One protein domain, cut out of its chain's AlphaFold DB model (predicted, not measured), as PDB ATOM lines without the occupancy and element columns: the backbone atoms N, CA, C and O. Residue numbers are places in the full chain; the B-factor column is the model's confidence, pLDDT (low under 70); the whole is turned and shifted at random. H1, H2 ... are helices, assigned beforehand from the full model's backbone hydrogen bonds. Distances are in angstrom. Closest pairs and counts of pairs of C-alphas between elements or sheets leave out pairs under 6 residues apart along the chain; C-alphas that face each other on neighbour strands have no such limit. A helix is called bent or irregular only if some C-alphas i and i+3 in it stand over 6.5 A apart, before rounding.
ATOM      1  N   THR A 152      48.232 -47.822 121.800       49.22
ATOM      2  CA  THR A 152      48.848 -46.611 122.340       49.22
ATOM      3  C   THR A 152      49.175 -45.756 121.134       49.22
ATOM      4  O   THR A 152      50.064 -46.089 120.352       49.22
ATOM      5  N   THR A 153      48.333 -44.742 120.906       57.06
ATOM      6  CA  THR A 153      48.352 -43.995 119.653       57.06
ATOM      7  C   THR A 153      49.778 -43.521 119.442       57.06
ATOM      8  O   THR A 153      50.491 -43.255 120.414       57.06
ATOM      9  N   LEU A 154      50.229 -43.421 118.194       53.84
ATOM     10  CA  LEU A 154      51.546 -42.858 117.891       53.84
ATOM     11  C   LEU A 154      51.775 -41.551 118.684       53.84
ATOM     12  O   LEU A 154      52.856 -41.331 119.215       53.84
ATOM     13  N   GLY A 155      50.711 -40.770 118.907       56.88
ATOM     14  CA  GLY A 155      50.684 -39.610 119.798       56.88
ATOM     15  C   GLY A 155      51.033 -39.906 121.264       56.88
ATOM     16  O   GLY A 155      51.801 -39.161 121.855       56.88
ATOM     17  N   GLY A 156      50.552 -40.997 121.860       63.44
ATOM     18  CA  GLY A 156      50.937 -41.434 123.207       63.44
ATOM     19  C   GLY A 156      52.417 -41.812 123.333       63.44
ATOM     20  O   GLY A 156      53.038 -41.484 124.343       63.44
ATOM     21  N   LYS A 157      53.002 -42.437 122.303       68.00
ATOM     22  CA  LYS A 157      54.449 -42.720 122.254       68.00
ATOM     23  C   LYS A 157      55.265 -41.442 122.017       68.00
ATOM     24  O   LYS A 157      56.253 -41.207 122.706       68.00
ATOM     25  N   LEU A 158      54.807 -40.561 121.126       63.66
ATOM     26  CA  LEU A 158      55.430 -39.256 120.867       63.66
ATOM     27  C   LEU A 158      55.329 -38.304 122.071       63.66
ATOM     28  O   LEU A 158      56.237 -37.513 122.298       63.66
ATOM     29  N   ALA A 159      54.278 -38.408 122.888       64.50
ATOM     30  CA  ALA A 159      54.123 -37.636 124.122       64.50
ATOM     31  C   ALA A 159      55.181 -37.976 125.183       64.50
ATOM     32  O   ALA A 159      55.455 -37.161 126.064       64.50
ATOM     33  N   GLN A 160      55.763 -39.177 125.109       75.69
ATOM     34  CA  GLN A 160      56.823 -39.626 126.011       75.69
ATOM     35  C   GLN A 160      58.209 -39.141 125.574       75.69
ATOM     36  O   GLN A 160      59.150 -39.218 126.366       75.69
ATOM     37  N   LEU A 161      58.349 -38.604 124.353       79.25
ATOM     38  CA  LEU A 161      59.604 -38.007 123.913       79.25
ATOM     39  C   LEU A 161      59.876 -36.747 124.730       79.25
ATOM     40  O   LEU A 161      59.208 -35.718 124.600       79.25
ATOM     41  N   SER A 162      60.886 -36.828 125.590       86.31
ATOM     42  CA  SER A 162      61.398 -35.655 126.279       86.31
ATOM     43  C   SER A 162      62.066 -34.720 125.268       86.31
ATOM     44  O   SER A 162      62.606 -35.144 124.245       86.31
ATOM     45  N   LEU A 163      62.077 -33.423 125.574       86.06
ATOM     46  CA  LEU A 163      62.806 -32.442 124.769       86.06
ATOM     47  C   LEU A 163      64.301 -32.798 124.658       86.06
ATOM     48  O   LEU A 163      64.905 -32.564 123.618       86.06
ATOM     49  N   GLY A 164      64.881 -33.413 125.697       84.38
ATOM     50  CA  GLY A 164      66.244 -33.952 125.667       84.38
ATOM     51  C   GLY A 164      66.401 -35.109 124.676       84.38
ATOM     52  O   GLY A 164      67.350 -35.106 123.899       84.38
ATOM     53  N   GLY A 165      65.436 -36.032 124.627       84.88
ATOM     54  CA  GLY A 165      65.404 -37.123 123.649       84.88
ATOM     55  C   GLY A 165      65.306 -36.621 122.206       84.88
ATOM     56  O   GLY A 165      66.033 -37.104 121.341       84.88
ATOM     57  N   LEU A 166      64.488 -35.588 121.957       85.25
ATOM     58  CA  LEU A 166      64.410 -34.933 120.643       85.25
ATOM     59  C   LEU A 166      65.738 -34.280 120.245       85.25
ATOM     60  O   LEU A 166      66.171 -34.426 119.107       85.25
ATOM     61  N   VAL A 167      66.401 -33.582 121.172       87.00
ATOM     62  CA  VAL A 167      67.712 -32.963 120.913       87.00
ATOM     63  C   VAL A 167      68.777 -34.022 120.640       87.00
ATOM     64  O   VAL A 167      69.531 -33.868 119.685       87.00
ATOM     65  N   ASN A 168      68.821 -35.102 121.426       84.44
ATOM     66  CA  ASN A 168      69.776 -36.198 121.234       84.44
ATOM     67  C   ASN A 168      69.579 -36.876 119.869       84.44
ATOM     68  O   ASN A 168      70.555 -37.099 119.152       84.44
ATOM     69  N   GLY A 169      68.322 -37.132 119.484       84.12
ATOM     70  CA  GLY A 169      67.979 -37.702 118.180       84.12
ATOM     71  C   GLY A 169      68.350 -36.781 117.016       84.12
ATOM     72  O   GLY A 169      68.995 -37.219 116.066       84.12
ATOM     73  N   LEU A 170      68.018 -35.489 117.109       84.50
ATOM     74  CA  LEU A 170      68.342 -34.495 116.077       84.50
ATOM     75  C   LEU A 170      69.847 -34.205 115.969       84.50
ATOM     76  O   LEU A 170      70.335 -33.897 114.884       84.50
ATOM     77  N   ALA A 171      70.591 -34.290 117.074       81.81
ATOM     78  CA  ALA A 171      72.036 -34.081 117.083       81.81
ATOM     79  C   ALA A 171      72.818 -35.264 116.481       81.81
ATOM     80  O   ALA A 171      73.997 -35.101 116.166       81.81
ATOM     81  N   GLY A 172      72.184 -36.435 116.318       76.56
ATOM     82  CA  GLY A 172      72.832 -37.647 115.807       76.56
ATOM     83  C   GLY A 172      73.909 -38.204 116.744       76.56
ATOM     84  O   GLY A 172      74.806 -38.920 116.301       76.56
ATOM     85  N   LEU A 173      73.859 -37.858 118.036       64.88
ATOM     86  CA  LEU A 173      74.834 -38.307 119.030       64.88
ATOM     87  C   LEU A 173      74.555 -39.772 119.392       64.88
ATOM     88  O   LEU A 173      73.857 -40.066 120.354       64.88
ATOM     89  N   ALA A 174      75.129 -40.700 118.625       55.44
ATOM     90  CA  ALA A 174      75.061 -42.143 118.877       55.44
ATOM     91  C   ALA A 174      75.925 -42.613 120.071       55.44
ATOM     92  O   ALA A 174      76.104 -43.813 120.278       55.44
ATOM     93  N   GLN A 175      76.520 -41.693 120.840       54.34
ATOM     94  CA  GLN A 175      77.416 -42.048 121.939       54.34
ATOM     95  C   GLN A 175      76.636 -42.305 123.232       54.34
ATOM     96  O   GLN A 175      75.878 -41.459 123.700       54.34
ATOM     97  N   ASN A 176      76.876 -43.474 123.829       52.19
ATOM     98  CA  ASN A 176      76.477 -43.785 125.197       52.19
ATOM     99  C   ASN A 176      77.448 -43.156 126.202       52.19
ATOM    100  O   ASN A 176      78.656 -43.354 126.042       52.19
ATOM    101  N   PRO A 177      76.969 -42.517 127.286       59.66
ATOM    102  CA  PRO A 177      75.570 -42.355 127.707       59.66
ATOM    103  C   PRO A 177      74.883 -41.086 127.143       59.66
ATOM    104  O   PRO A 177      75.564 -40.108 126.826       59.66
ATOM    105  N   PRO A 178      73.537 -41.054 127.083       62.19
ATOM    106  CA  PRO A 178      72.773 -39.897 126.615       62.19
ATOM    107  C   PRO A 178      73.058 -38.653 127.466       62.19
ATOM    108  O   PRO A 178      72.861 -38.627 128.682       62.19
ATOM    109  N   LEU A 179      73.505 -37.581 126.811       62.41
ATOM    110  CA  LEU A 179      73.987 -36.358 127.466       62.41
ATOM    111  C   LEU A 179      72.906 -35.598 128.261       62.41
ATOM    112  O   LEU A 179      73.225 -34.803 129.150       62.41
ATOM    113  N   LEU A 180      71.626 -35.810 127.932       66.25
ATOM    114  CA  LEU A 180      70.507 -34.956 128.350       66.25
ATOM    115  C   LEU A 180      69.373 -35.671 129.107       66.25
ATOM    116  O   LEU A 180      68.356 -35.039 129.384       66.25
ATOM    117  N   ASP A 181      69.537 -36.927 129.525       60.56
ATOM    118  CA  ASP A 181      68.430 -37.714 130.107       60.56
ATOM    119  C   ASP A 181      68.050 -37.354 131.551       60.56
ATOM    120  O   ASP A 181      67.075 -37.863 132.106       60.56
ATOM    121  N   GLN A 182      68.766 -36.423 132.183       59.28
ATOM    122  CA  GLN A 182      68.410 -35.984 133.528       59.28
ATOM    123  C   GLN A 182      67.317 -34.898 133.506       59.28
ATOM    124  O   GLN A 182      67.504 -33.875 132.844       59.28
ATOM    125  N   PRO A 183      66.255 -35.013 134.336       57.22
ATOM    126  CA  PRO A 183      65.101 -34.097 134.393       57.22
ATOM    127  C   PRO A 183      65.415 -32.680 134.919       57.22
ATOM    128  O   PRO A 183      64.523 -31.907 135.261       57.22
ATOM    129  N   THR A 184      66.690 -32.315 135.013       62.12
ATOM    130  CA  THR A 184      67.141 -30.956 135.323       62.12
ATOM    131  C   THR A 184      66.765 -29.978 134.205       62.12
ATOM    132  O   THR A 184      66.816 -30.365 133.038       62.12
ATOM    133  N   PRO A 185      66.459 -28.703 134.515       70.31
ATOM    134  CA  PRO A 185      66.058 -27.715 133.516       70.31
ATOM    135  C   PRO A 185      67.123 -27.574 132.420       70.31
ATOM    136  O   PRO A 185      68.198 -27.023 132.651       70.31
ATOM    137  N   LEU A 186      66.801 -28.068 131.219       65.31
ATOM    138  CA  LEU A 186      67.714 -28.174 130.072       65.31
ATOM    139  C   LEU A 186      68.420 -26.845 129.767       65.31
ATOM    140  O   LEU A 186      69.604 -26.820 129.452       65.31
ATOM    141  N   ALA A 187      67.707 -25.729 129.942       64.31
ATOM    142  CA  ALA A 187      68.211 -24.385 129.685       64.31
ATOM    143  C   ALA A 187      69.445 -24.015 130.530       64.31
ATOM    144  O   ALA A 187      70.342 -23.343 130.026       64.31
ATOM    145  N   SER A 188      69.526 -24.458 131.791       70.88
ATOM    146  CA  SER A 188      70.657 -24.115 132.666       70.88
ATOM    147  C   SER A 188      71.892 -24.975 132.402       70.88
ATOM    148  O   SER A 188      73.009 -24.516 132.628       70.88
ATOM    149  N   LYS A 189      71.703 -26.202 131.897       72.25
ATOM    150  CA  LYS A 189      72.795 -27.065 131.424       72.25
ATOM    151  C   LYS A 189      73.317 -26.600 130.067       72.25
ATOM    152  O   LYS A 189      74.524 -26.475 129.904       72.25
ATOM    153  N   LEU A 190      72.419 -26.246 129.145       69.62
ATOM    154  CA  LEU A 190      72.766 -25.696 127.832       69.62
ATOM    155  C   LEU A 190      73.558 -24.389 127.926       69.62
ATOM    156  O   LEU A 190      74.475 -24.186 127.144       69.62
ATOM    157  N   ALA A 191      73.257 -23.532 128.905       73.62
ATOM    158  CA  ALA A 191      74.000 -22.289 129.128       73.62
ATOM    159  C   ALA A 191      75.433 -22.499 129.657       73.62
ATOM    160  O   ALA A 191      76.233 -21.569 129.624       73.62
ATOM    161  N   LYS A 192      75.746 -23.691 130.181       78.44
ATOM    162  CA  LYS A 192      77.064 -24.037 130.738       78.44
ATOM    163  C   LYS A 192      77.918 -24.877 129.787       78.44
ATOM    164  O   LYS A 192      79.091 -25.086 130.075       78.44
ATOM    165  N   LEU A 193      77.331 -25.393 128.711       72.94
ATOM    166  CA  LEU A 193      78.034 -26.192 127.716       72.94
ATOM    167  C   LEU A 193      78.701 -25.253 126.714       72.94
ATOM    168  O   LEU A 193      78.038 -24.406 126.119       72.94
ATOM    169  N   ASP A 194      80.013 -25.401 126.556       73.94
ATOM    170  CA  ASP A 194      80.794 -24.619 125.605       73.94
ATOM    171  C   ASP A 194      80.399 -25.026 124.168       73.94
ATOM    172  O   ASP A 194      80.593 -26.188 123.785       73.94
ATOM    173  N   PRO A 195      79.800 -24.122 123.368       63.47
ATOM    174  CA  PRO A 195      79.264 -24.448 122.046       63.47
ATOM    175  C   PRO A 195      80.333 -24.912 121.048       63.47
ATOM    176  O   PRO A 195      79.984 -25.511 120.034       63.47
ATOM    177  N   ALA A 196      81.620 -24.674 121.328       65.56
ATOM    178  CA  ALA A 196      82.728 -25.082 120.469       65.56
ATOM    179  C   ALA A 196      83.056 -26.590 120.531       65.56
ATOM    180  O   ALA A 196      83.766 -27.093 119.663       65.56
ATOM    181  N   LEU A 197      82.568 -27.319 121.543       63.47
ATOM    182  CA  LEU A 197      83.064 -28.663 121.871       63.47
ATOM    183  C   LEU A 197      82.190 -29.831 121.384       63.47
ATOM    184  O   LEU A 197      82.593 -30.980 121.549       63.47
ATOM    185  N   MET A 198      81.024 -29.583 120.777       69.25
ATOM    186  CA  MET A 198      80.148 -30.659 120.292       69.25
ATOM    187  C   MET A 198      79.711 -30.440 118.843       69.25
ATOM    188  O   MET A 198      78.718 -29.748 118.608       69.25
ATOM    189  N   PRO A 199      80.426 -31.027 117.863       66.56
ATOM    190  CA  PRO A 199      79.973 -31.024 116.481       66.56
ATOM    191  C   PRO A 199      78.689 -31.853 116.376       66.56
ATOM    192  O   PRO A 199      78.684 -33.059 116.618       66.56
ATOM    193  N   THR A 200      77.585 -31.196 116.036       74.88
ATOM    194  CA  THR A 200      76.369 -31.878 115.586       74.88
ATOM    195  C   THR A 200      76.561 -32.299 114.129       74.88
ATOM    196  O   THR A 200      77.273 -31.634 113.374       74.88
ATOM    197  N   ALA A 201      75.899 -33.374 113.694       75.81
ATOM    198  CA  ALA A 201      75.967 -33.824 112.297       75.81
ATOM    199  C   ALA A 201      75.505 -32.755 111.279       75.81
ATOM    200  O   ALA A 201      75.795 -32.857 110.089       75.81
ATOM    201  N   SER A 202      74.790 -31.725 111.744       72.56
ATOM    202  CA  SER A 202      74.250 -30.627 110.943       72.56
ATOM    203  C   SER A 202      75.106 -29.356 110.933       72.56
ATOM    204  O   SER A 202      74.685 -28.371 110.330       72.56
ATOM    205  N   ASN A 203      76.275 -29.339 111.589       80.94
ATOM    206  CA  ASN A 203      77.097 -28.134 111.810       80.94
ATOM    207  C   ASN A 203      76.351 -26.969 112.502       80.94
ATOM    208  O   ASN A 203      76.859 -25.848 112.547       80.94
ATOM    209  N   LEU A 204      75.155 -27.205 113.049       81.38
ATOM    210  CA  LEU A 204      74.396 -26.212 113.805       81.38
ATOM    211  C   LEU A 204      74.832 -26.240 115.266       81.38
ATOM    212  O   LEU A 204      75.052 -27.311 115.843       81.38
ATOM    213  N   SER A 205      74.903 -25.067 115.896       85.94
ATOM    214  CA  SER A 205      75.129 -25.020 117.335       85.94
ATOM    215  C   SER A 205      73.999 -25.769 118.047       85.94
ATOM    216  O   SER A 205      72.833 -25.720 117.640       85.94
ATOM    217  N   LEU A 206      74.321 -26.469 119.132       82.69
ATOM    218  CA  LEU A 206      73.325 -27.235 119.886       82.69
ATOM    219  C   LEU A 206      72.213 -26.321 120.445       82.69
ATOM    220  O   LEU A 206      71.066 -26.741 120.591       82.69
ATOM    221  N   ILE A 207      72.531 -25.041 120.676       85.12
ATOM    222  CA  ILE A 207      71.574 -23.997 121.062       85.12
ATOM    223  C   ILE A 207      70.613 -23.673 119.913       85.12
ATOM    224  O   ILE A 207      69.410 -23.559 120.158       85.12
ATOM    225  N   ASP A 208      71.106 -23.545 118.680       85.19
ATOM    226  CA  ASP A 208      70.266 -23.267 117.510       85.19
ATOM    227  C   ASP A 208      69.389 -24.467 117.160       85.19
ATOM    228  O   ASP A 208      68.199 -24.301 116.906       85.19
ATOM    229  N   LEU A 209      69.930 -25.683 117.244       86.19
ATOM    230  CA  LEU A 209      69.157 -26.913 117.071       86.19
ATOM    231  C   LEU A 209      68.048 -27.020 118.128       86.19
ATOM    232  O   LEU A 209      66.895 -27.310 117.804       86.19
ATOM    233  N   TYR A 210      68.362 -26.709 119.388       87.56
ATOM    234  CA  TYR A 210      67.375 -26.670 120.462       87.56
ATOM    235  C   TYR A 210      66.285 -25.614 120.218       87.56
ATOM    236  O   TYR A 210      65.095 -25.922 120.310       87.56
ATOM    237  N   ARG A 211      66.674 -24.365 119.925       86.50
ATOM    238  CA  ARG A 211      65.745 -23.228 119.814       86.50
ATOM    239  C   ARG A 211      64.915 -23.258 118.538       86.50
ATOM    240  O   ARG A 211      63.725 -22.964 118.611       86.50
ATOM    241  N   ASN A 212      65.526 -23.604 117.410       86.62
ATOM    242  CA  ASN A 212      64.913 -23.453 116.093       86.62
ATOM    243  C   ASN A 212      64.240 -24.742 115.607       86.62
ATOM    244  O   ASN A 212      63.321 -24.659 114.800       86.62
ATOM    245  N   MET A 213      64.648 -25.919 116.103       86.62
ATOM    246  CA  MET A 213      64.073 -27.201 115.669       86.62
ATOM    247  C   MET A 213      63.400 -27.959 116.810       86.62
ATOM    248  O   MET A 213      62.194 -28.201 116.758       86.62
ATOM    249  N   ALA A 214      64.144 -28.310 117.863       87.88
ATOM    250  CA  ALA A 214      63.638 -29.216 118.891       87.88
ATOM    251  C   ALA A 214      62.468 -28.612 119.684       87.88
ATOM    252  O   ALA A 214      61.467 -29.287 119.914       87.88
ATOM    253  N   LEU A 215      62.563 -27.339 120.085       87.12
ATOM    254  CA  LEU A 215      61.526 -26.679 120.877       87.12
ATOM    255  C   LEU A 215      60.225 -26.427 120.084       87.12
ATOM    256  O   LEU A 215      59.162 -26.752 120.621       87.12
ATOM    257  N   PRO A 216      60.246 -25.898 118.841       87.56
ATOM    258  CA  PRO A 216      59.040 -25.784 118.018       87.56
ATOM    259  C   PRO A 216      58.413 -27.141 117.701       87.56
ATOM    260  O   PRO A 216      57.201 -27.288 117.842       87.56
ATOM    261  N   LEU A 217      59.229 -28.149 117.364       87.19
ATOM    262  CA  LEU A 217      58.751 -29.506 117.099       87.19
ATOM    263  C   LEU A 217      58.095 -30.116 118.340       87.19
ATOM    264  O   LEU A 217      56.989 -30.638 118.254       87.19
ATOM    265  N   TYR A 218      58.727 -29.993 119.508       89.31
ATOM    266  CA  TYR A 218      58.159 -30.460 120.770       89.31
ATOM    267  C   TYR A 218      56.820 -29.784 121.079       89.31
ATOM    268  O   TYR A 218      55.861 -30.460 121.438       89.31
ATOM    269  N   ARG A 219      56.719 -28.461 120.888       88.69
ATOM    270  CA  ARG A 219      55.452 -27.732 121.063       88.69
ATOM    271  C   ARG A 219      54.390 -28.187 120.064       88.69
ATOM    272  O   ARG A 219      53.251 -28.393 120.465       88.69
ATOM    273  N   ALA A 220      54.752 -28.381 118.797       87.38
ATOM    274  CA  ALA A 220      53.834 -28.866 117.769       87.38
ATOM    275  C   ALA A 220      53.313 -30.271 118.106       87.38
ATOM    276  O   ALA A 220      52.106 -30.513 118.055       87.38
ATOM    277  N   LEU A 221      54.209 -31.164 118.534       87.06
ATOM    278  CA  LEU A 221      53.866 -32.503 119.004       87.06
ATOM    279  C   LEU A 221      52.953 -32.443 120.229       87.06
ATOM    280  O   LEU A 221      51.923 -33.103 120.236       87.06
ATOM    281  N   GLN A 222      53.259 -31.611 121.229       88.31
ATOM    282  CA  GLN A 222      52.394 -31.436 122.400       88.31
ATOM    283  C   GLN A 222      51.001 -30.930 122.025       88.31
ATOM    284  O   GLN A 222      50.006 -31.478 122.494       88.31
ATOM    285  N   VAL A 223      50.912 -29.909 121.169       88.50
ATOM    286  CA  VAL A 223      49.627 -29.364 120.710       88.50
ATOM    287  C   VAL A 223      48.825 -30.434 119.974       88.50
ATOM    288  O   VAL A 223      47.625 -30.569 120.217       88.50
ATOM    289  N   ARG A 224      49.479 -31.240 119.130       86.94
ATOM    290  CA  ARG A 224      48.824 -32.331 118.404       86.94
ATOM    291  C   ARG A 224      48.377 -33.457 119.330       86.94
ATOM    292  O   ARG A 224      47.227 -33.859 119.244       86.94
ATOM    293  N   VAL A 225      49.225 -33.890 120.265       87.00
ATOM    294  CA  VAL A 225      48.887 -34.891 121.290       87.00
ATOM    295  C   VAL A 225      47.704 -34.426 122.132       87.00
ATOM    296  O   VAL A 225      46.767 -35.187 122.352       87.00
ATOM    297  N   HIS A 226      47.706 -33.171 122.586       87.19
ATOM    298  CA  HIS A 226      46.569 -32.617 123.313       87.19
ATOM    299  C   HIS A 226      45.316 -32.559 122.437       87.19
ATOM    300  O   HIS A 226      44.241 -32.914 122.912       87.19
ATOM    301  N   GLY A 227      45.447 -32.186 121.161       88.00
ATOM    302  CA  GLY A 227      44.361 -32.249 120.184       88.00
ATOM    303  C   GLY A 227      43.779 -33.658 120.042       88.00
ATOM    304  O   GLY A 227      42.569 -33.827 120.158       88.00
ATOM    305  N   ASP A 228      44.632 -34.671 119.893       87.44
ATOM    306  CA  ASP A 228      44.232 -36.075 119.775       87.44
ATOM    307  C   ASP A 228      43.578 -36.594 121.062       87.44
ATOM    308  O   ASP A 228      42.591 -37.326 121.016       87.44
ATOM    309  N   ILE A 229      44.066 -36.187 122.238       87.69
ATOM    310  CA  ILE A 229      43.400 -36.498 123.510       87.69
ATOM    311  C   ILE A 229      41.990 -35.900 123.513       87.69
ATOM    312  O   ILE A 229      41.038 -36.593 123.873       87.69
ATOM    313  N   LEU A 230      41.820 -34.647 123.083       89.75
ATOM    314  CA  LEU A 230      40.502 -34.008 123.044       89.75
ATOM    315  C   LEU A 230      39.544 -34.686 122.051       89.75
ATOM    316  O   LEU A 230      38.360 -34.806 122.355       89.75
ATOM    317  N   THR A 231      40.026 -35.159 120.902       89.19
ATOM    318  CA  THR A 231      39.176 -35.837 119.906       89.19
ATOM    319  C   THR A 231      38.845 -37.277 120.298       89.19
ATOM    320  O   THR A 231      37.724 -37.734 120.076       89.19
ATOM    321  N   THR A 232      39.783 -37.993 120.924       92.00
ATOM    322  CA  THR A 232      39.611 -39.410 121.292       92.00
ATOM    323  C   THR A 232      38.892 -39.613 122.623       92.00
ATOM    324  O   THR A 232      38.249 -40.644 122.814       92.00
ATOM    325  N   THR A 233      38.943 -38.650 123.549       94.00
ATOM    326  CA  THR A 233      38.336 -38.799 124.886       94.00
ATOM    327  C   THR A 233      36.837 -39.135 124.844       94.00
ATOM    328  O   THR A 233      36.451 -40.086 125.525       94.00
ATOM    329  N   PRO A 234      35.982 -38.478 124.029       96.00
ATOM    330  CA  PRO A 234      34.571 -38.863 123.907       96.00
ATOM    331  C   PRO A 234      34.358 -40.317 123.455       96.00
ATOM    332  O   PRO A 234      33.451 -40.988 123.941       96.00
ATOM    333  N   LEU A 235      35.219 -40.829 122.569       94.50
ATOM    334  CA  LEU A 235      35.163 -42.221 122.106       94.50
ATOM    335  C   LEU A 235      35.573 -43.192 123.216       94.50
ATOM    336  O   LEU A 235      34.924 -44.214 123.412       94.50
ATOM    337  N   ARG A 236      36.599 -42.844 124.000       94.75
ATOM    338  CA  ARG A 236      37.030 -43.640 125.162       94.75
ATOM    339  C   ARG A 236      35.950 -43.695 126.245       94.75
ATOM    340  O   ARG A 236      35.727 -44.756 126.823       94.75
ATOM    341  N   ILE A 237      35.250 -42.582 126.483       96.56
ATOM    342  CA  ILE A 237      34.091 -42.528 127.388       96.56
ATOM    343  C   ILE A 237      32.981 -43.458 126.881       96.56
ATOM    344  O   ILE A 237      32.445 -44.243 127.666       96.56
ATOM    345  N   GLN A 238      32.649 -43.390 125.585       96.12
ATOM    346  CA  GLN A 238      31.646 -44.265 124.971       96.12
ATOM    347  C   GLN A 238      32.033 -45.740 125.130       96.12
ATOM    348  O   GLN A 238      31.232 -46.511 125.646       96.12
ATOM    349  N   HIS A 239      33.263 -46.111 124.771       95.81
ATOM    350  CA  HIS A 239      33.755 -47.487 124.848       95.81
ATOM    351  C   HIS A 239      33.708 -48.053 126.276       95.81
ATOM    352  O   HIS A 239      33.286 -49.183 126.491       95.81
ATOM    353  N   MET A 240      34.075 -47.251 127.282       95.31
ATOM    354  CA  MET A 240      34.070 -47.708 128.675       95.31
ATOM    355  C   MET A 240      32.671 -47.916 129.270       95.31
ATOM    356  O   MET A 240      32.503 -48.747 130.161       95.31
ATOM    357  N   LEU A 241      31.679 -47.126 128.854       96.69
ATOM    358  CA  LEU A 241      30.346 -47.132 129.469       96.69
ATOM    359  C   LEU A 241      29.289 -47.858 128.634       96.69
ATOM    360  O   LEU A 241      28.360 -48.437 129.197       96.69
ATOM    361  N   ALA A 242      29.403 -47.801 127.313       96.69
ATOM    362  CA  ALA A 242      28.427 -48.315 126.364       96.69
ATOM    363  C   ALA A 242      29.127 -48.909 125.122       96.69
ATOM    364  O   ALA A 242      28.944 -48.374 124.025       96.69
TER     365      ALA A 242
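AT A GLANCE: This is residues 152 to 242 of the 755 residues of a protein of Phaeodactylum tricornutum (strain CCAP 1055/1) (UniProt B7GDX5). One long bent helix, H4, makes the length; H1 and H2 pack on its arm H4a, and residues 230 to 242 stick out. H3 is near H4a. The 91 printed residues have four named helices, H1 to H4, and no named strand: all helix, loose, radius of gyration of the C-alphas 16.8 A, spanning 59 by 24 by 23 A.

HOW THE PARTS SIT: H4, residues 206 to 241, was assigned as one helix by its hydrogen bonds but is bent: C-alphas 231 and 234 are 6.8 A apart. Arms H4a, 206 to 231, and H4b, 234 to 241, stand at a steep tilt of 51 degrees. H4a is irregular, C-alphas 212 and 215 being 6.7 A apart. H2, 163 to 171, touches H4a's residues 206 to 218 alone, closest C-alphas Val 167 and Ala 214, 5.9 A. H1, 154 to 158, touches residues 221 to 228 alone, closest C-alphas Gly 155 and Val 225, 5.3 A. H3, 186 to 190, is close but not clearly touching H4a, closest C-alphas Leu 190 and Ile 207, 7.1 A. O i to N i+4 pairs are within hydrogen-bond range throughout H1, H2, H3 and H4b, and 19 of 22 in H4a.

IN THESE COORDINATES: Find C-alpha 206 at (73.325, -27.235, 119.886); H4a runs 35.2 A to C-alpha 231. H4b ends at C-alpha 241, (30.346, -47.132, 129.469).

THE WHOLE: The printed part has no cut; links H2 to H3 and H3 to H4 are long. Low confidence includes residues 173 to 184.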